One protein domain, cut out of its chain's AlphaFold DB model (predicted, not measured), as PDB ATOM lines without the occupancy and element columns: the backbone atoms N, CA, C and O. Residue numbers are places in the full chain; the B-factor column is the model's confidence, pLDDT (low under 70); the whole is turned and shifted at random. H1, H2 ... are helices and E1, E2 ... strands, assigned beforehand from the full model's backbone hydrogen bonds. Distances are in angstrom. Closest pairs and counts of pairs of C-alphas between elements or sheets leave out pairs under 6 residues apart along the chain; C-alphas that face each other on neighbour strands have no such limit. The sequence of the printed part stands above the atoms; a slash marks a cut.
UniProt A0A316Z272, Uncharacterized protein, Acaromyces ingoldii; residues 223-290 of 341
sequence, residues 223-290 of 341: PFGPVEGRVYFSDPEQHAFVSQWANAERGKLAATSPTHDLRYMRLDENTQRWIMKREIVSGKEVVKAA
ATOM      1  N   PRO A 223     -23.034   4.038  10.815       42.12
ATOM      2  CA  PRO A 223     -21.642   3.616  10.651       42.12
ATOM      3  C   PRO A 223     -21.140   2.656  11.757       42.12
ATOM      4  O   PRO A 223     -19.950   2.601  11.983       42.12
ATOM      5  N   PHE A 224     -22.001   1.913  12.468       42.66
ATOM      6  CA  PHE A 224     -21.827   1.134  13.713       42.66
ATOM      7  C   PHE A 224     -22.630  -0.191  13.633       42.66
ATOM      8  O   PHE A 224     -23.144  -0.694  14.625       42.66
ATOM      9  N   GLY A 225     -22.738  -0.758  12.429       50.84
ATOM     10  CA  GLY A 225     -22.923  -2.194  12.212       50.84
ATOM     11  C   GLY A 225     -21.694  -2.754  11.481       50.84
ATOM     12  O   GLY A 225     -20.957  -1.971  10.865       50.84
ATOM     13  N   PRO A 226     -21.421  -4.070  11.520       50.44
ATOM     14  CA  PRO A 226     -20.308  -4.644  10.769       50.44
ATOM     15  C   PRO A 226     -20.438  -4.256   9.287       50.44
ATOM     16  O   PRO A 226     -21.509  -4.352   8.688       50.44
ATOM     17  N   VAL A 227     -19.348  -3.763   8.688       55.22
ATOM     18  CA  VAL A 227     -19.317  -3.361   7.261       55.22
ATOM     19  C   VAL A 227     -19.083  -4.589   6.361       55.22
ATOM     20  O   VAL A 227     -18.739  -4.484   5.188       55.22
ATOM     21  N   GLU A 228     -19.257  -5.780   6.922       50.72
ATOM     22  CA  GLU A 228     -19.009  -7.067   6.291       50.72
ATOM     23  C   GLU A 228     -20.033  -7.315   5.175       50.72
ATOM     24  O   GLU A 228     -21.233  -7.107   5.349       50.72
ATOM     25  N   GLY A 229     -19.552  -7.717   3.996       49.97
ATOM     26  CA  GLY A 229     -20.395  -8.261   2.928       49.97
ATOM     27  C   GLY A 229     -21.437  -7.326   2.297       49.97
ATOM     28  O   GLY A 229     -22.354  -7.819   1.643       49.97
ATOM     29  N   ARG A 230     -21.345  -5.993   2.442       50.91
ATOM     30  CA  ARG A 230     -22.289  -5.081   1.765       50.91
ATOM     31  C   ARG A 230     -22.105  -5.118   0.241       50.91
ATOM     32  O   ARG A 230     -21.297  -4.371  -0.305       50.91
ATOM     33  N   VAL A 231     -22.964  -5.897  -0.425       51.72
ATOM     34  CA  VAL A 231     -23.147  -6.036  -1.892       51.72
ATOM     35  C   VAL A 231     -23.213  -4.686  -2.639       51.72
ATOM     36  O   VAL A 231     -22.928  -4.606  -3.828       51.72
ATOM     37  N   TYR A 232     -23.545  -3.607  -1.928       52.03
ATOM     38  CA  TYR A 232     -23.602  -2.228  -2.418       52.03
ATOM     39  C   TYR A 232     -22.256  -1.613  -2.842       52.03
ATOM     40  O   TYR A 232     -22.263  -0.617  -3.566       52.03
ATOM     41  N   PHE A 233     -21.114  -2.155  -2.404       60.00
ATOM     42  CA  PHE A 233     -19.792  -1.663  -2.801       60.00
ATOM     43  C   PHE A 233     -19.137  -2.630  -3.791       60.00
ATOM     44  O   PHE A 233     -18.441  -3.560  -3.401       60.00
ATOM     45  N   SER A 234     -19.342  -2.382  -5.087       67.94
ATOM     46  CA  SER A 234     -18.664  -3.109  -6.176       67.94
ATOM     47  C   SER A 234     -17.158  -2.824  -6.254       67.94
ATOM     48  O   SER A 234     -16.434  -3.520  -6.957       67.94
ATOM     49  N   ASP A 235     -16.705  -1.774  -5.566       76.38
ATOM     50  CA  ASP A 235     -15.341  -1.258  -5.570       76.38
ATOM     51  C   ASP A 235     -14.725  -1.418  -4.162       76.38
ATOM     52  O   ASP A 235     -15.264  -0.851  -3.196       76.38
ATOM     53  N   PRO A 236     -13.616  -2.172  -4.015       76.31
ATOM     54  CA  PRO A 236     -12.969  -2.389  -2.725       76.31
ATOM     55  C   PRO A 236     -12.379  -1.106  -2.120       76.31
ATOM     56  O   PRO A 236     -12.307  -1.011  -0.894       76.31
ATOM     57  N   GLU A 237     -12.009  -0.096  -2.917       77.69
ATOM     58  CA  GLU A 237     -11.496   1.177  -2.389       77.69
ATOM     59  C   GLU A 237     -12.604   1.971  -1.683       77.69
ATOM     60  O   GLU A 237     -12.404   2.504  -0.588       77.69
ATOM     61  N   GLN A 238     -13.810   1.989  -2.262       71.44
ATOM     62  CA  GLN A 238     -14.988   2.612  -1.646       71.44
ATOM     63  C   GLN A 238     -15.399   1.883  -0.361       71.44
ATOM     64  O   GLN A 238     -15.730   2.535   0.634       71.44
ATOM     65  N   HIS A 239     -15.333   0.546  -0.350       73.00
ATOM     66  CA  HIS A 239     -15.575  -0.253   0.856       73.00
ATOM     67  C   HIS A 239     -14.558   0.061   1.963       73.00
ATOM     68  O   HIS A 239     -14.954   0.325   3.104       73.00
ATOM     69  N   ALA A 240     -13.266   0.110   1.626       74.06
ATOM     70  CA  ALA A 240     -12.197   0.435   2.565       74.06
ATOM     71  C   ALA A 240     -12.347   1.856   3.135       74.06
ATOM     72  O   ALA A 240     -12.290   2.030   4.354       74.06
ATOM     73  N   PHE A 241     -12.620   2.853   2.287       77.06
ATOM     74  CA  PHE A 241     -12.850   4.239   2.706       77.06
ATOM     75  C   PHE A 241     -14.038   4.363   3.673       77.06
ATOM     76  O   PHE A 241     -13.907   4.958   4.746       77.06
ATOM     77  N   VAL A 242     -15.186   3.767   3.331       73.38
ATOM     78  CA  VAL A 242     -16.378   3.794   4.197       73.38
ATOM     79  C   VAL A 242     -16.121   3.050   5.509       73.38
ATOM     80  O   VAL A 242     -16.541   3.531   6.558       73.38
ATOM     81  N   SER A 243     -15.390   1.933   5.479       74.38
ATOM     82  CA  SER A 243     -15.029   1.162   6.678       74.38
ATOM     83  C   SER A 243     -14.090   1.928   7.615       74.38
ATOM     84  O   SER A 243     -14.321   1.958   8.824       74.38
ATOM     85  N   GLN A 244     -13.061   2.590   7.075       79.06
ATOM     86  CA  GLN A 244     -12.148   3.437   7.854       79.06
ATOM     87  C   GLN A 244     -12.881   4.633   8.463       79.06
ATOM     88  O   GLN A 244     -12.748   4.888   9.661       79.06
ATOM     89  N   TRP A 245     -13.700   5.331   7.669       82.19
ATOM     90  CA  TRP A 245     -14.511   6.442   8.160       82.19
ATOM     91  C   TRP A 245     -15.475   5.996   9.270       82.19
ATOM     92  O   TRP A 245     -15.524   6.621  10.328       82.19
ATOM     93  N   ALA A 246     -16.184   4.885   9.064       78.81
ATOM     94  CA  ALA A 246     -17.096   4.312  10.046       78.81
ATOM     95  C   ALA A 246     -16.384   3.982  11.369       78.81
ATOM     96  O   ALA A 246     -16.850   4.387  12.432       78.81
ATOM     97  N   ASN A 247     -15.221   3.325  11.315       81.19
ATOM     98  CA  ASN A 247     -14.414   3.031  12.503       81.19
ATOM     99  C   ASN A 247     -13.931   4.301  13.229       81.19
ATOM    100  O   ASN A 247     -13.916   4.322  14.460       81.19
ATOM    101  N   ALA A 248     -13.585   5.362  12.496       83.69
ATOM    102  CA  ALA A 248     -13.182   6.634  13.091       83.69
ATOM    103  C   ALA A 248     -14.345   7.343  13.812       83.69
ATOM    104  O   ALA A 248     -14.152   7.856  14.912       83.69
ATOM    105  N   GLU A 249     -15.558   7.351  13.246       83.12
ATOM    106  CA  GLU A 249     -16.734   7.904  13.943       83.12
ATOM    107  C   GLU A 249     -17.147   7.042  15.151       83.12
ATOM    108  O   GLU A 249     -17.507   7.598  16.191       83.12
ATOM    109  N   ARG A 250     -17.017   5.705  15.071       83.81
ATOM    110  CA  ARG A 250     -17.193   4.807  16.232       83.81
ATOM    111  C   ARG A 250     -16.272   5.176  17.379       83.81
ATOM    112  O   ARG A 250     -16.756   5.332  18.494       83.81
ATOM    113  N   GLY A 251     -14.983   5.369  17.095       84.50
ATOM    114  CA  GLY A 251     -13.998   5.782  18.096       84.50
ATOM    115  C   GLY A 251     -14.382   7.087  18.798       84.50
ATOM    116  O   GLY A 251     -14.296   7.163  20.019       84.50
ATOM    117  N   LYS A 252     -14.890   8.084  18.058       86.25
ATOM    118  CA  LYS A 252     -15.345   9.358  18.648       86.25
ATOM    119  C   LYS A 252     -16.540   9.192  19.584       86.25
ATOM    120  O   LYS A 252     -16.511   9.734  20.681       86.25
ATOM    121  N   LEU A 253     -17.585   8.463  19.176       82.94
ATOM    122  CA  LEU A 253     -18.750   8.258  20.051       82.94
ATOM    123  C   LEU A 253     -18.405   7.353  21.242       82.94
ATOM    124  O   LEU A 253     -18.841   7.619  22.359       82.94
ATOM    125  N   ALA A 254     -17.577   6.330  21.032       86.31
ATOM    126  CA  ALA A 254     -17.086   5.465  22.099       86.31
ATOM    127  C   ALA A 254     -16.266   6.229  23.146       86.31
ATOM    128  O   ALA A 254     -16.455   5.992  24.332       86.31
ATOM    129  N   ALA A 255     -15.443   7.202  22.739       86.69
ATOM    130  CA  ALA A 255     -14.700   8.067  23.661       86.69
ATOM    131  C   ALA A 255     -15.601   8.960  24.544       86.69
ATOM    132  O   ALA A 255     -15.144   9.467  25.562       86.69
ATOM    133  N   THR A 256     -16.878   9.145  24.183       84.38
ATOM    134  CA  THR A 256     -17.881   9.814  25.039       84.38
ATOM    135  C   THR A 256     -18.667   8.845  25.933       84.38
ATOM    136  O   THR A 256     -19.466   9.280  26.759       84.38
ATOM    137  N   SER A 257     -18.449   7.535  25.782       81.19
ATOM    138  CA  SER A 257     -19.091   6.479  26.567       81.19
ATOM    139  C   SER A 257     -18.168   6.044  27.714       81.19
ATOM    140  O   SER A 257     -17.014   5.702  27.453       81.19
ATOM    141  N   PRO A 258     -18.638   5.979  28.976       82.69
ATOM    142  CA  PRO A 258     -17.782   5.634  30.119       82.69
ATOM    143  C   PRO A 258     -17.186   4.222  30.020       82.69
ATOM    144  O   PRO A 258     -16.127   3.946  30.574       82.69
ATOM    145  N   THR A 259     -17.848   3.322  29.294       83.88
ATOM    146  CA  THR A 259     -17.410   1.938  29.086       83.88
ATOM    147  C   THR A 259     -16.576   1.749  27.816       83.88
ATOM    148  O   THR A 259     -16.227   0.615  27.508       83.88
ATOM    149  N   HIS A 260     -16.301   2.816  27.047       78.69
ATOM    150  CA  HIS A 260     -15.754   2.764  25.674       78.69
ATOM    151  C   HIS A 260     -16.583   1.902  24.700       78.69
ATOM    152  O   HIS A 260     -16.176   1.594  23.579       78.69
ATOM    153  N   ASP A 261     -17.792   1.553  25.127       85.62
ATOM    154  CA  ASP A 261     -18.675   0.602  24.493       85.62
ATOM    155  C   ASP A 261     -19.846   1.350  23.865       85.62
ATOM    156  O   ASP A 261     -20.356   2.338  24.405       85.62
ATOM    157  N   LEU A 262     -20.307   0.856  22.724       86.06
ATOM    158  CA  LEU A 262     -21.469   1.398  22.038       86.06
ATOM    159  C   LEU A 262     -22.721   0.643  22.491       86.06
ATOM    160  O   LEU A 262     -22.648  -0.437  23.081       86.06
ATOM    161  N   ARG A 263     -23.904   1.186  22.189       81.94
ATOM    162  CA  ARG A 263     -25.172   0.565  22.604       81.94
ATOM    163  C   ARG A 263     -25.307  -0.881  22.105       81.94
ATOM    164  O   ARG A 263     -25.682  -1.751  22.875       81.94
ATOM    165  N   TYR A 264     -24.914  -1.134  20.853       81.25
ATOM    166  CA  TYR A 264     -25.064  -2.434  20.178       81.25
ATOM    167  C   TYR A 264     -23.745  -3.069  19.711       81.25
ATOM    168  O   TYR A 264     -23.735  -4.223  19.280       81.25
ATOM    169  N   MET A 265     -22.628  -2.343  19.818       87.50
ATOM    170  CA  MET A 265     -21.291  -2.821  19.460       87.50
ATOM    171  C   MET A 265     -20.312  -2.671  20.620       87.50
ATOM    172  O   MET A 265     -20.499  -1.832  21.498       87.50
ATOM    173  N   ARG A 266     -19.230  -3.438  20.554       90.12
ATOM    174  CA  ARG A 266     -18.030  -3.281  21.377       90.12
ATOM    175  C   ARG A 266     -16.786  -3.324  20.502       90.12
ATOM    176  O   ARG A 266     -16.828  -3.924  19.423       90.12
ATOM    177  N   LEU A 267     -15.699  -2.706  20.947       89.12
ATOM    178  CA  LEU A 267     -14.403  -2.864  20.294       89.12
ATOM    179  C   LEU A 267     -13.807  -4.201  20.747       89.12
ATOM    180  O   LEU A 267     -13.651  -4.437  21.941       89.12
ATOM    181  N   ASP A 268     -13.510  -5.100  19.814       87.50
ATOM    182  CA  ASP A 268     -12.693  -6.273  20.112       87.50
ATOM    183  C   ASP A 268     -11.224  -5.851  20.150       87.50
ATOM    184  O   ASP A 268     -10.618  -5.575  19.113       87.50
ATOM    185  N   GLU A 269     -10.665  -5.803  21.355       87.31
ATOM    186  CA  GLU A 269      -9.286  -5.388  21.626       87.31
ATOM    187  C   GLU A 269      -8.257  -6.218  20.841       87.31
ATOM    188  O   GLU A 269      -7.240  -5.680  20.398       87.31
ATOM    189  N   ASN A 270      -8.549  -7.500  20.592       89.38
ATOM    190  CA  ASN A 270      -7.644  -8.420  19.895       89.38
ATOM    191  C   ASN A 270      -7.508  -8.094  18.405       89.38
ATOM    192  O   ASN A 270      -6.418  -8.175  17.841       89.38
ATOM    193  N   THR A 271      -8.620  -7.754  17.747       84.25
ATOM    194  CA  THR A 271      -8.646  -7.478  16.300       84.25
ATOM    195  C   THR A 271      -8.679  -5.990  15.963       84.25
ATOM    196  O   THR A 271      -8.533  -5.637  14.791       84.25
ATOM    197  N   GLN A 272      -8.878  -5.122  16.963       81.69
ATOM    198  CA  GLN A 272      -9.162  -3.690  16.816       81.69
ATOM    199  C   GLN A 272     -10.372  -3.423  15.897       81.69
ATOM    200  O   GLN A 272     -10.437  -2.423  15.174       81.69
ATOM    201  N   ARG A 273     -11.349  -4.342  15.904       81.56
ATOM    202  CA  ARG A 273     -12.578  -4.258  15.103       81.56
ATOM    203  C   ARG A 273     -13.794  -4.104  15.990       81.56
ATOM    204  O   ARG A 273     -13.920  -4.724  17.037       81.56
ATOM    205  N   TRP A 274     -14.737  -3.313  15.514       83.69
ATOM    206  CA  TRP A 274     -16.034  -3.180  16.153       83.69
ATOM    207  C   TRP A 274     -16.918  -4.373  15.807       83.69
ATOM    208  O   TRP A 274     -17.239  -4.591  14.636       83.69
ATOM    209  N   ILE A 275     -17.321  -5.119  16.832       85.88
ATOM    210  CA  ILE A 275     -18.162  -6.313  16.725       85.88
ATOM    211  C   ILE A 275     -19.510  -6.085  17.411       85.88
ATOM    212  O   ILE A 275     -19.612  -5.328  18.378       85.88
ATOM    213  N   MET A 276     -20.558  -6.745  16.919       84.44
ATOM    214  CA  MET A 276     -21.880  -6.700  17.549       84.44
ATOM    215  C   MET A 276     -21.856  -7.389  18.918       84.44
ATOM    216  O   MET A 276     -21.201  -8.419  19.105       84.44
ATOM    217  N   LYS A 277     -22.606  -6.836  19.874       86.56
ATOM    218  CA  LYS A 277     -22.804  -7.437  21.199       86.56
ATOM    219  C   LYS A 277     -23.560  -8.763  21.092       86.56
ATOM    220  O   LYS A 277     -24.470  -8.906  20.271       86.56
ATOM    221  N   ARG A 278     -23.178  -9.755  21.908       84.62
ATOM    222  CA  ARG A 278     -23.715 -11.129  21.814       84.62
ATOM    223  C   ARG A 278     -25.213 -11.175  22.109       84.62
ATOM    224  O   ARG A 278     -25.920 -11.994  21.533       84.62
ATOM    225  N   GLU A 279     -25.699 -10.281  22.957       84.75
ATOM    226  CA  GLU A 279     -27.104 -10.098  23.324       84.75
ATOM    227  C   GLU A 279     -27.957  -9.702  22.110       84.75
ATOM    228  O   GLU A 279     -29.069 -10.200  21.953       84.75
ATOM    229  N   ILE A 280     -27.401  -8.878  21.215       80.88
ATOM    230  CA  ILE A 280     -28.052  -8.451  19.971       80.88
ATOM    231  C   ILE A 280     -27.992  -9.571  18.927       80.88
ATOM    232  O   ILE A 280     -29.009  -9.917  18.334       80.88
ATOM    233  N   VAL A 281     -26.822 -10.194  18.736       79.06
ATOM    234  CA  VAL A 281     -26.646 -11.292  17.758       79.06
ATOM    235  C   VAL A 281     -27.493 -12.522  18.112       79.06
ATOM    236  O   VAL A 281     -28.002 -13.195  17.222       79.06
ATOM    237  N   SER A 282     -27.682 -12.803  19.403       80.19
ATOM    238  CA  SER A 282     -28.561 -13.882  19.885       80.19
ATOM    239  C   SER A 282     -30.052 -13.525  19.887       80.19
ATOM    240  O   SER A 282     -30.868 -14.369  20.249       80.19
ATOM    241  N   GLY A 283     -30.425 -12.290  19.533       78.38
ATOM    242  CA  GLY A 283     -31.809 -11.808  19.596       78.38
ATOM    243  C   GLY A 283     -32.371 -11.671  21.018       78.38
ATOM    244  O   GLY A 283     -33.564 -11.413  21.175       78.38
ATOM    245  N   LYS A 284     -31.536 -11.829  22.057       80.25
ATOM    246  CA  LYS A 284     -31.919 -11.662  23.468       80.25
ATOM    247  C   LYS A 284     -32.312 -10.215  23.771       80.25
ATOM    248  O   LYS A 284     -33.223  -9.977  24.561       80.25
ATOM    249  N   GLU A 285     -31.637  -9.259  23.139       77.38
ATOM    250  CA  GLU A 285     -32.028  -7.853  23.133       77.38
ATOM    251  C   GLU A 285     -32.596  -7.486  21.755       77.38
ATOM    252  O   GLU A 285     -31.894  -7.474  20.745       77.38
ATOM    253  N   VAL A 286     -33.896  -7.183  21.720       74.62
ATOM    254  CA  VAL A 286     -34.570  -6.659  20.527       74.62
ATOM    255  C   VAL A 286     -34.259  -5.173  20.405       74.62
ATOM    256  O   VAL A 286     -34.503  -4.407  21.341       74.62
ATOM    257  N   VAL A 287     -33.785  -4.742  19.238       67.12
ATOM    258  CA  VAL A 287     -33.571  -3.320  18.956       67.12
ATOM    259  C   VAL A 287     -34.930  -2.645  18.734       67.12
ATOM    260  O   VAL A 287     -35.505  -2.709  17.654       67.12
ATOM    261  N   LYS A 288     -35.476  -2.046  19.798       60.72
ATOM    262  CA  LYS A 288     -36.841  -1.479  19.823       60.72
ATOM    263  C   LYS A 288     -36.972  -0.072  19.239       60.72
ATOM    264  O   LYS A 288     -38.088   0.357  18.978       60.72
ATOM    265  N   ALA A 289     -35.865   0.651  19.088       54.53
ATOM    266  CA  ALA A 289     -35.860   1.993  18.523       54.53
ATOM    267  C   ALA A 289     -35.309   1.933  17.097       54.53
ATOM    268  O   ALA A 289     -34.120   1.669  16.918       54.53
ATOM    269  N   ALA A 290     -36.161   2.211  16.108       48.06
ATOM    270  CA  ALA A 290     -35.681   2.827  14.878       48.06
ATOM    271  C   ALA A 290     -35.062   4.176  15.289       48.06
ATOM    272  O   ALA A 290     -35.730   4.921  16.007       48.06
TER     273      ALA A 290
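This is residues 223 to 290 of the 341 residues of an uncharacterized protein of Acaromyces ingoldii (UniProt A0A316Z272). What does the model look like? Residues 223 to 235, a stretch with no named element, run out to the start of one long helix, H1, and beside the last part of H1, residues 246 to 254, sits a small two-stranded hairpin, E1 and E2, followed by the short helix H2 and a tail. The helix and the hairpin meet through few close C-alphas. What is it made of? The printed part has 68 residues, with two named helices and two named strands in the order H1, E1, E2, H2; the sheet's order is E1 - E2, antiparallel, and the class is mixed, helices and strands, though under half of the residues are in named elements. It is only just compact, close to loose, with a radius of gyration of the C-alphas of 12.9 A and spans of 34 by 26 by 25 A.

Where does the first element begin? H1 is residues 236 to 254, 26.4 A from first to last C-alpha, and C-alpha 236 is at (-12.969, -2.389, -2.725). Where are the strands? E1 is residues 265 to 268, 9.3 A long, and E2 is residues 273 to 276, 9.9 A long; C-alpha 265 is at (-21.291, -2.821, 19.460). Where is the last element? H2 is residues 278 to 281, 5.0 A from first to last C-alpha, and C-alpha 281 is at (-26.646, -11.292, 17.758).

How does H1 stand to the strands? H1 and E1 are near each other, with 8 pairs of C-alphas within 10 A. H1 and E2 have 2 pairs of C-alphas within 8 A, and their closest C-alphas, those of Asn 247 and Trp 274, are 7.4 A apart. How do the strands pair? E1 and E2 form a hairpin, antiparallel, with 140 degrees between their directions; N 266 and O 275 are 2.9 A apart and N 268 and O 273 are 2.8 A apart, both within hydrogen-bond range. What of H2 and the helix backbones? H2 is apart from H1 and from E1. Every O i to N i+4 pair of H1 is within hydrogen-bond range, while H2 is too short for such a pair and its one O i to N i+3 pair is within range.

How far does it reach? The two C-alphas farthest apart, those of Ser 234 and Pro 258, are 37.3 A apart. Is there a cut, and how long are the links? The printed part has no cut; the links E1 to E2 and E2 to H2 are tight, and H1 to E1 is a short link of 10 residues. Where is confidence low? The mean pLDDT of the printed part is 75.2, and residues 223 to 234 and 287 to 290 are under 70.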